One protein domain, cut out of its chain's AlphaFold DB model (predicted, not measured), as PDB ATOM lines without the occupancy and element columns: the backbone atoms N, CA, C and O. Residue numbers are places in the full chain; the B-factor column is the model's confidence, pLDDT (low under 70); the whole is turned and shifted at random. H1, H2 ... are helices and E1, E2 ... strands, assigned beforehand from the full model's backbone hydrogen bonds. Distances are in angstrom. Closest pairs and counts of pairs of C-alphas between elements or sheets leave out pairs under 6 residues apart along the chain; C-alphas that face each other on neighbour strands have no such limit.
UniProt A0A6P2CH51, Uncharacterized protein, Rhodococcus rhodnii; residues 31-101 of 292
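This is residues 31 to 101 of the 292 residues of an uncharacterized protein of Rhodococcus rhodnii (UniProt A0A6P2CH51). With little regular structure, the domain is a loose tangle of loops with the short helices H1 and H2 at opposite sides and the short strand E1 between them, beside residues 47 to 48. The 71 printed residues hold H1, E1 and H2 in that order; 20 are in named elements, mostly helix. The whole is loose, with a radius of gyration of the C-alphas of 13.9 A and spans of 41 by 32 by 22 A.

H1, residues 49 to 57, is the longest helix. Its closest C-alpha pair with E1, residues 73 to 75, is Arg 49 and Leu 74, 6.2 A apart. E1 pairs with no named strand, but residues 47 to 48 pair with it, antiparallel. H2, residues 87 to 94, is apart from H1 and only just apart from E1, the closest C-alphas being 8.1 A apart. In H1 and H2 every O i to N i+4 pair is within hydrogen-bond range.

H1 measures 12.3 A from C-alpha 49 at (32.078, -29.812, 19.127) to C-alpha 57. E1 measures 5.6 A. H2 measures 10.2 A and ends at C-alpha 94 at (48.115, -42.585, 13.413).

The C-alphas farthest apart, of Pro 62 and Gly 100, are 41.2 A apart. The printed part has no cut. Both links are long. Residues 83 and 85 to 101 have pLDDT under 70.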
ATOM      1  N   GLN A  31      38.814 -26.450  45.287       71.94
ATOM      2  CA  GLN A  31      38.908 -27.882  45.559       71.94
ATOM      3  C   GLN A  31      37.968 -28.715  44.682       71.94
ATOM      4  O   GLN A  31      38.067 -29.944  44.695       71.94
ATOM      5  N   PHE A  32      37.083 -28.081  43.902       78.06
ATOM      6  CA  PHE A  32      36.198 -28.803  42.999       78.06
ATOM      7  C   PHE A  32      37.016 -29.533  41.920       78.06
ATOM      8  O   PHE A  32      37.884 -28.925  41.277       78.06
ATOM      9  N   PRO A  33      36.779 -30.840  41.707       81.12
ATOM     10  CA  PRO A  33      37.612 -31.627  40.819       81.12
ATOM     11  C   PRO A  33      37.513 -31.129  39.377       81.12
ATOM     12  O   PRO A  33      36.455 -30.744  38.875       81.12
ATOM     13  N   LYS A  34      38.648 -31.174  38.681       84.38
ATOM     14  CA  LYS A  34      38.694 -30.991  37.232       84.38
ATOM     15  C   LYS A  34      38.425 -32.320  36.539       84.38
ATOM     16  O   LYS A  34      38.769 -33.386  37.049       84.38
ATOM     17  N   CYS A  35      37.839 -32.247  35.353       85.44
ATOM     18  CA  CYS A  35      37.697 -33.385  34.471       85.44
ATOM     19  C   CYS A  35      39.092 -33.936  34.124       85.44
ATOM     20  O   CYS A  35      39.924 -33.187  33.589       85.44
ATOM     21  N   PRO A  36      39.346 -35.238  34.348       82.44
ATOM     22  CA  PRO A  36      40.636 -35.853  34.040       82.44
ATOM     23  C   PRO A  36      40.927 -35.901  32.532       82.44
ATOM     24  O   PRO A  36      42.070 -36.115  32.135       82.44
ATOM     25  N   HIS A  37      39.911 -35.683  31.690       81.69
ATOM     26  CA  HIS A  37      40.006 -35.832  30.238       81.69
ATOM     27  C   HIS A  37      40.175 -34.511  29.476       81.69
ATOM     28  O   HIS A  37      40.757 -34.523  28.394       81.69
ATOM     29  N   CYS A  38      39.684 -33.371  29.988       81.06
ATOM     30  CA  CYS A  38      39.712 -32.111  29.226       81.06
ATOM     31  C   CYS A  38      40.056 -30.837  30.014       81.06
ATOM     32  O   CYS A  38      39.786 -29.745  29.519       81.06
ATOM     33  N   THR A  39      40.648 -30.930  31.212       80.50
ATOM     34  CA  THR A  39      41.085 -29.792  32.075       80.50
ATOM     35  C   THR A  39      39.993 -28.805  32.516       80.50
ATOM     36  O   THR A  39      40.253 -27.903  33.311       80.50
ATOM     37  N   ARG A  40      38.764 -28.979  32.028       81.56
ATOM     38  CA  ARG A  40      37.581 -28.224  32.446       81.56
ATOM     39  C   ARG A  40      37.099 -28.723  33.801       81.56
ATOM     40  O   ARG A  40      37.604 -29.715  34.319       81.56
ATOM     41  N   ASP A  41      36.127 -28.034  34.372       84.94
ATOM     42  CA  ASP A  41      35.448 -28.495  35.580       84.94
ATOM     43  C   ASP A  41      34.791 -29.855  35.374       84.94
ATOM     44  O   ASP A  41      34.517 -30.254  34.239       84.94
ATOM     45  N   TRP A  42      34.576 -30.578  36.471       86.12
ATOM     46  CA  TRP A  42      33.873 -31.852  36.432       86.12
ATOM     47  C   TRP A  42      32.541 -31.729  35.686       86.12
ATOM     48  O   TRP A  42      31.730 -30.845  35.955       86.12
ATOM     49  N   HIS A  43      32.322 -32.635  34.741       88.12
ATOM     50  CA  HIS A  43      31.118 -32.693  33.922       88.12
ATOM     51  C   HIS A  43      30.753 -34.147  33.618       88.12
ATOM     52  O   HIS A  43      31.622 -34.932  33.234       88.12
ATOM     53  N   GLY A  44      29.481 -34.514  33.785       84.88
ATOM     54  CA  GLY A  44      29.017 -35.890  33.561       84.88
ATOM     55  C   GLY A  44      28.756 -36.216  32.088       84.88
ATOM     56  O   GLY A  44      29.065 -37.309  31.625       84.88
ATOM     57  N   LEU A  45      28.228 -35.255  31.324       89.25
ATOM     58  CA  LEU A  45      27.910 -35.444  29.904       89.25
ATOM     59  C   LEU A  45      29.139 -35.258  29.014       89.25
ATOM     60  O   LEU A  45      30.062 -34.517  29.361       89.25
ATOM     61  N   ALA A  46      29.134 -35.896  27.846       91.75
ATOM     62  CA  ALA A  46      30.177 -35.694  26.856       91.75
ATOM     63  C   ALA A  46      30.108 -34.263  26.301       91.75
ATOM     64  O   ALA A  46      29.031 -33.741  26.018       91.75
ATOM     65  N   ILE A  47      31.270 -33.634  26.127       91.75
ATOM     66  CA  ILE A  47      31.378 -32.336  25.459       91.75
ATOM     67  C   ILE A  47      31.569 -32.607  23.978       91.75
ATOM     68  O   ILE A  47      32.586 -33.174  23.572       91.75
ATOM     69  N   THR A  48      30.608 -32.177  23.177       93.44
ATOM     70  CA  THR A  48      30.658 -32.263  21.720       93.44
ATOM     71  C   THR A  48      31.200 -30.965  21.117       93.44
ATOM     72  O   THR A  48      31.245 -29.915  21.767       93.44
ATOM     73  N   ARG A  49      31.610 -31.002  19.847       91.06
ATOM     74  CA  ARG A  49      32.078 -29.812  19.127       91.06
ATOM     75  C   ARG A  49      30.985 -28.750  19.030       91.06
ATOM     76  O   ARG A  49      31.284 -27.577  19.228       91.06
ATOM     77  N   ARG A  50      29.730 -29.146  18.794       92.38
ATOM     78  CA  ARG A  50      28.608 -28.198  18.723       92.38
ATOM     79  C   ARG A  50      28.376 -27.489  20.060       92.38
ATOM     80  O   ARG A  50      28.130 -26.285  20.062       92.38
ATOM     81  N   MET A  51      28.523 -28.185  21.193       92.75
ATOM     82  CA  MET A  51      28.497 -27.536  22.511       92.75
ATOM     83  C   MET A  51      29.620 -26.519  22.685       92.75
ATOM     84  O   MET A  51      29.379 -25.427  23.197       92.75
ATOM     85  N   GLU A  52      30.837 -26.864  22.269       90.56
ATOM     86  CA  GLU A  52      31.984 -25.962  22.380       90.56
ATOM     87  C   GLU A  52      31.787 -24.700  21.535       90.56
ATOM     88  O   GLU A  52      32.090 -23.601  21.988       90.56
ATOM     89  N   GLU A  53      31.226 -24.841  20.335       90.31
ATOM     90  CA  GLU A  53      30.897 -23.711  19.465       90.31
ATOM     91  C   GLU A  53      29.837 -22.797  20.085       90.31
ATOM     92  O   GLU A  53      30.018 -21.580  20.095       90.31
ATOM     93  N   MET A  54      28.760 -23.363  20.641       93.88
ATOM     94  CA  MET A  54      27.739 -22.590  21.362       93.88
ATOM     95  C   MET A  54      28.340 -21.869  22.572       93.88
ATOM     96  O   MET A  54      28.110 -20.676  22.766       93.88
ATOM     97  N   ARG A  55      29.187 -22.557  23.349       90.06
ATOM     98  CA  ARG A  55      29.893 -21.967  24.494       90.06
ATOM     99  C   ARG A  55      30.818 -20.831  24.067       90.06
ATOM    100  O   ARG A  55      30.841 -19.798  24.726       90.06
ATOM    101  N   TRP A  56      31.569 -21.012  22.984       90.69
ATOM    102  CA  TRP A  56      32.474 -19.996  22.452       90.69
ATOM    103  C   TRP A  56      31.718 -18.763  21.943       90.69
ATOM    104  O   TRP A  56      32.171 -17.641  22.159       90.69
ATOM    105  N   ARG A  57      30.549 -18.959  21.318       90.44
ATOM    106  CA  ARG A  57      29.662 -17.861  20.900       90.44
ATOM    107  C   ARG A  57      28.919 -17.209  22.068       90.44
ATOM    108  O   ARG A  57      28.475 -16.077  21.927       90.44
ATOM    109  N   GLY A  58      28.789 -17.901  23.200       93.19
ATOM    110  CA  GLY A  58      27.979 -17.454  24.334       93.19
ATOM    111  C   GLY A  58      26.471 -17.535  24.076       93.19
ATOM    112  O   GLY A  58      25.695 -16.947  24.822       93.19
ATOM    113  N   GLU A  59      26.053 -18.261  23.038       91.75
ATOM    114  CA  GLU A  59      24.660 -18.387  22.615       91.75
ATOM    115  C   GLU A  59      24.283 -19.865  22.535       91.75
ATOM    116  O   GLU A  59      24.960 -20.662  21.880       91.75
ATOM    117  N   VAL A  60      23.187 -20.229  23.200       92.81
ATOM    118  CA  VAL A  60      22.610 -21.572  23.105       92.81
ATOM    119  C   VAL A  60      21.631 -21.588  21.940       92.81
ATOM    120  O   VAL A  60      20.693 -20.795  21.900       92.81
ATOM    121  N   ASP A  61      21.837 -22.510  21.005       92.62
ATOM    122  CA  ASP A  61      20.891 -22.765  19.925       92.62
ATOM    123  C   ASP A  61      19.578 -23.329  20.520       92.62
ATOM    124  O   ASP A  61      19.610 -24.378  21.173       92.62
ATOM    125  N   PRO A  62      18.423 -22.660  20.341       94.38
ATOM    126  CA  PRO A  62      17.153 -23.076  20.945       94.38
ATOM    127  C   PRO A  62      16.664 -24.446  20.447       94.38
ATOM    128  O   PRO A  62      15.955 -25.170  21.161       94.38
ATOM    129  N   ASP A  63      17.082 -24.839  19.244       94.56
ATOM    130  CA  ASP A  63      16.739 -26.124  18.643       94.56
ATOM    131  C   ASP A  63      17.779 -27.207  18.966       94.56
ATOM    132  O   ASP A  63      17.641 -28.353  18.539       94.56
ATOM    133  N   TYR A  64      18.804 -26.895  19.766       93.69
ATOM    134  CA  TYR A  64      19.805 -27.876  20.166       93.69
ATOM    135  C   TYR A  64      19.195 -28.998  21.014       93.69
ATOM    136  O   TYR A  64      18.523 -28.763  22.025       93.69
ATOM    137  N   ARG A  65      19.464 -30.246  20.622       94.44
ATOM    138  CA  ARG A  65      19.109 -31.453  21.371       94.44
ATOM    139  C   ARG A  65      20.338 -32.339  21.484       94.44
ATOM    140  O   ARG A  65      20.862 -32.804  20.480       94.44
ATOM    141  N   TYR A  66      20.768 -32.603  22.716       90.06
ATOM    142  CA  TYR A  66      21.959 -33.412  22.983       90.06
ATOM    143  C   TYR A  66      21.876 -34.816  22.370       90.06
ATOM    144  O   TYR A  66      22.841 -35.310  21.805       90.06
ATOM    145  N   THR A  67      20.704 -35.448  22.434       92.75
ATOM    146  CA  THR A  67      20.475 -36.798  21.897       92.75
ATOM    147  C   THR A  67      20.560 -36.883  20.375       92.75
ATOM    148  O   THR A  67      20.686 -37.980  19.842       92.75
ATOM    149  N   GLU A  68      20.443 -35.750  19.682       93.00
ATOM    150  CA  GLU A  68      20.511 -35.641  18.219       93.00
ATOM    151  C   GLU A  68      21.864 -35.069  17.761       93.00
ATOM    152  O   GLU A  68      22.092 -34.862  16.570       93.00
ATOM    153  N   ASP A  69      22.764 -34.774  18.704       92.00
ATOM    154  CA  ASP A  69      24.064 -34.194  18.414       92.00
ATOM    155  C   ASP A  69      25.077 -35.278  18.033       92.00
ATOM    156  O   ASP A  69      25.679 -35.935  18.880       92.00
ATOM    157  N   GLU A  70      25.281 -35.434  16.730       91.38
ATOM    158  CA  GLU A  70      26.281 -36.337  16.155       91.38
ATOM    159  C   GLU A  70      27.651 -35.661  15.952       91.38
ATOM    160  O   GLU A  70      28.535 -36.222  15.297       91.38
ATOM    161  N   SER A  71      27.848 -34.436  16.456       90.38
ATOM    162  CA  SER A  71      29.128 -33.740  16.304       90.38
ATOM    163  C   SER A  71      30.251 -34.417  17.098       90.38
ATOM    164  O   SER A  71      30.028 -35.182  18.035       90.38
ATOM    165  N   GLU A  72      31.499 -34.154  16.696       88.81
ATOM    166  CA  GLU A  72      32.665 -34.808  17.294       88.81
ATOM    167  C   GLU A  72      32.692 -34.629  18.816       88.81
ATOM    168  O   GLU A  72      32.649 -33.509  19.324       88.81
ATOM    169  N   ILE A  73      32.837 -35.738  19.537       90.25
ATOM    170  CA  ILE A  73      33.063 -35.721  20.979       90.25
ATOM    171  C   ILE A  73      34.491 -35.225  21.240       90.25
ATOM    172  O   ILE A  73      35.474 -35.854  20.850       90.25
ATOM    173  N   LEU A  74      34.606 -34.094  21.929       88.12
ATOM    174  CA  LEU A  74      35.874 -33.514  22.370       88.12
ATOM    175  C   LEU A  74      36.295 -34.049  23.743       88.12
ATOM    176  O   LEU A  74      37.484 -34.174  24.022       88.12
ATOM    177  N   CYS A  75      35.327 -34.371  24.600       89.25
ATOM    178  CA  CYS A  75      35.557 -34.990  25.902       89.25
ATOM    179  C   CYS A  75      34.437 -35.997  26.198       89.25
ATOM    180  O   CYS A  75      33.274 -35.624  26.062       89.25
ATOM    181  N   PRO A  76      34.737 -37.230  26.638       90.19
ATOM    182  CA  PRO A  76      33.723 -38.263  26.833       90.19
ATOM    183  C   PRO A  76      32.901 -38.083  28.120       90.19
ATOM    184  O   PRO A  76      31.922 -38.796  28.311       90.19
ATOM    185  N   GLY A  77      33.275 -37.140  28.990       89.06
ATOM    186  CA  GLY A  77      32.682 -36.988  30.319       89.06
ATOM    187  C   GLY A  77      33.644 -37.440  31.411       89.06
ATOM    188  O   GLY A  77      34.516 -38.274  31.189       89.06
ATOM    189  N   SER A  78      33.499 -36.867  32.600       87.25
ATOM    190  CA  SER A  78      34.380 -37.124  33.747       87.25
ATOM    191  C   SER A  78      34.161 -38.516  34.338       87.25
ATOM    192  O   SER A  78      35.117 -39.141  34.790       87.25
ATOM    193  N   ASP A  79      32.937 -39.035  34.224       85.56
ATOM    194  CA  ASP A  79      32.556 -40.388  34.644       85.56
ATOM    195  C   ASP A  79      32.919 -41.471  33.613       85.56
ATOM    196  O   ASP A  79      32.658 -42.655  33.825       85.56
ATOM    197  N   PHE A  80      33.505 -41.100  32.469       85.31
ATOM    198  CA  PHE A  80      33.864 -42.074  31.446       85.31
ATOM    199  C   PHE A  80      35.050 -42.938  31.896       85.31
ATOM    200  O   PHE A  80      36.181 -42.459  32.026       85.31
ATOM    201  N   ILE A  81      34.788 -44.236  32.074       76.38
ATOM    202  CA  ILE A  81      35.778 -45.258  32.425       76.38
ATOM    203  C   ILE A  81      36.095 -46.080  31.173       76.38
ATOM    204  O   ILE A  81      35.353 -46.984  30.792       76.38
ATOM    205  N   GLY A  82      37.217 -45.774  30.524       72.75
ATOM    206  CA  GLY A  82      37.694 -46.526  29.367       72.75
ATOM    207  C   GLY A  82      38.824 -45.821  28.616       72.75
ATOM    208  O   GLY A  82      39.122 -44.657  28.893       72.75
ATOM    209  N   PRO A  83      39.472 -46.502  27.655       68.25
ATOM    210  CA  PRO A  83      40.409 -45.853  26.753       68.25
ATOM    211  C   PRO A  83      39.635 -44.919  25.815       68.25
ATOM    212  O   PRO A  83      38.846 -45.372  24.989       68.25
ATOM    213  N   TRP A  84      39.876 -43.616  25.929       70.44
ATOM    214  CA  TRP A  84      39.340 -42.615  25.014       70.44
ATOM    215  C   TRP A  84      40.472 -41.803  24.396       70.44
ATOM    216  O   TRP A  84      41.441 -41.444  25.063       70.44
ATOM    217  N   ALA A  85      40.329 -41.512  23.109       65.62
ATOM    218  CA  ALA A  85      41.150 -40.553  22.400       65.62
ATOM    219  C   ALA A  85      40.238 -39.769  21.455       65.62
ATOM    220  O   ALA A  85      39.427 -40.367  20.746       65.62
ATOM    221  N   THR A  86      40.371 -38.443  21.430       64.81
ATOM    222  CA  THR A  86      39.669 -37.598  20.453       64.81
ATOM    223  C   THR A  86      40.084 -37.965  19.026       64.81
ATOM    224  O   THR A  86      41.130 -38.590  18.819       64.81
ATOM    225  N   ALA A  87      39.302 -37.571  18.014       63.88
ATOM    226  CA  ALA A  87      39.663 -37.878  16.629       63.88
ATOM    227  C   ALA A  87      41.028 -37.272  16.273       63.88
ATOM    228  O   ALA A  87      41.856 -37.942  15.661       63.88
ATOM    229  N   GLU A  88      41.313 -36.064  16.763       62.16
ATOM    230  CA  GLU A  88      42.621 -35.422  16.630       62.16
ATOM    231  C   GLU A  88      43.739 -36.199  17.350       62.16
ATOM    232  O   GLU A  88      44.825 -36.381  16.798       62.16
ATOM    233  N   GLN A  89      43.496 -36.701  18.566       62.53
ATOM    234  CA  GLN A  89      44.467 -37.533  19.282       62.53
ATOM    235  C   GLN A  89      44.730 -38.849  18.539       62.53
ATOM    236  O   GLN A  89      45.889 -39.231  18.373       62.53
ATOM    237  N   LEU A  90      43.688 -39.512  18.029       61.03
ATOM    238  CA  LEU A  90      43.813 -40.706  17.191       61.03
ATOM    239  C   LEU A  90      44.563 -40.406  15.897       61.03
ATOM    240  O   LEU A  90      45.400 -41.200  15.475       61.03
ATOM    241  N   GLU A  91      44.300 -39.266  15.269       59.62
ATOM    242  CA  GLU A  91      44.980 -38.868  14.049       59.62
ATOM    243  C   GLU A  91      46.452 -38.545  14.309       59.62
ATOM    244  O   GLU A  91      47.316 -38.994  13.562       59.62
ATOM    245  N   ARG A  92      46.779 -37.880  15.421       55.94
ATOM    246  CA  ARG A  92      48.164 -37.669  15.871       55.94
ATOM    247  C   ARG A  92      48.890 -38.986  16.142       55.94
ATOM    248  O   ARG A  92      50.033 -39.138  15.708       55.94
ATOM    249  N   ILE A  93      48.224 -39.944  16.794       53.81
ATOM    250  CA  ILE A  93      48.745 -41.301  17.025       53.81
ATOM    251  C   ILE A  93      48.988 -42.015  15.684       53.81
ATOM    252  O   ILE A  93      50.069 -42.563  15.471       53.81
ATOM    253  N   ARG A  94      48.027 -41.962  14.750       53.12
ATOM    254  CA  ARG A  94      48.115 -42.585  13.413       53.12
ATOM    255  C   ARG A  94      49.179 -41.942  12.522       53.12
ATOM    256  O   ARG A  94      49.876 -42.658  11.810       53.12
ATOM    257  N   ARG A  95      49.343 -40.617  12.582       53.25
ATOM    258  CA  ARG A  95      50.383 -39.861  11.860       53.25
ATOM    259  C   ARG A  95      51.780 -40.022  12.484       53.25
ATOM    260  O   ARG A  95      52.737 -39.446  11.978       53.25
ATOM    261  N   GLY A  96      51.920 -40.781  13.577       37.22
ATOM    262  CA  GLY A  96      53.209 -41.026  14.229       37.22
ATOM    263  C   GLY A  96      53.811 -39.790  14.904       37.22
ATOM    264  O   GLY A  96      54.994 -39.800  15.252       37.22
ATOM    265  N   ILE A  97      53.016 -38.734  15.116       49.28
ATOM    266  CA  ILE A  97      53.433 -37.549  15.865       49.28
ATOM    267  C   ILE A  97      53.397 -37.942  17.337       49.28
ATOM    268  O   ILE A  97      52.382 -37.800  18.019       49.28
ATOM    269  N   ALA A  98      54.513 -38.490  17.819       39.16
ATOM    270  CA  ALA A  98      54.700 -38.773  19.230       39.16
ATOM    271  C   ALA A  98      54.439 -37.482  20.018       39.16
ATOM    272  O   ALA A  98      55.179 -36.505  19.897       39.16
ATOM    273  N   SER A  99      53.363 -37.488  20.800       42.75
ATOM    274  CA  SER A  99      52.991 -36.471  21.779       42.75
ATOM    275  C   SER A  99      54.114 -36.300  22.803       42.75
ATOM    276  O   SER A  99      54.072 -36.883  23.878       42.75
ATOM    277  N   GLY A 100      55.161 -35.564  22.440       36.06
ATOM    278  CA  GLY A 100      56.364 -35.419  23.260       36.06
ATOM    279  C   GLY A 100      56.819 -33.981  23.471       36.06
ATOM    280  O   GLY A 100      57.774 -33.785  24.204       36.06
ATOM    281  N   PHE A 101      56.174 -32.988  22.851       35.00
ATOM    282  CA  PHE A 101      56.601 -31.586  22.979       35.00
ATOM    283  C   PHE A 101      55.471 -30.616  23.361       35.00
ATOM    284  O   PHE A 101      55.694 -29.710  24.150       35.00
TER     285      PHE A 101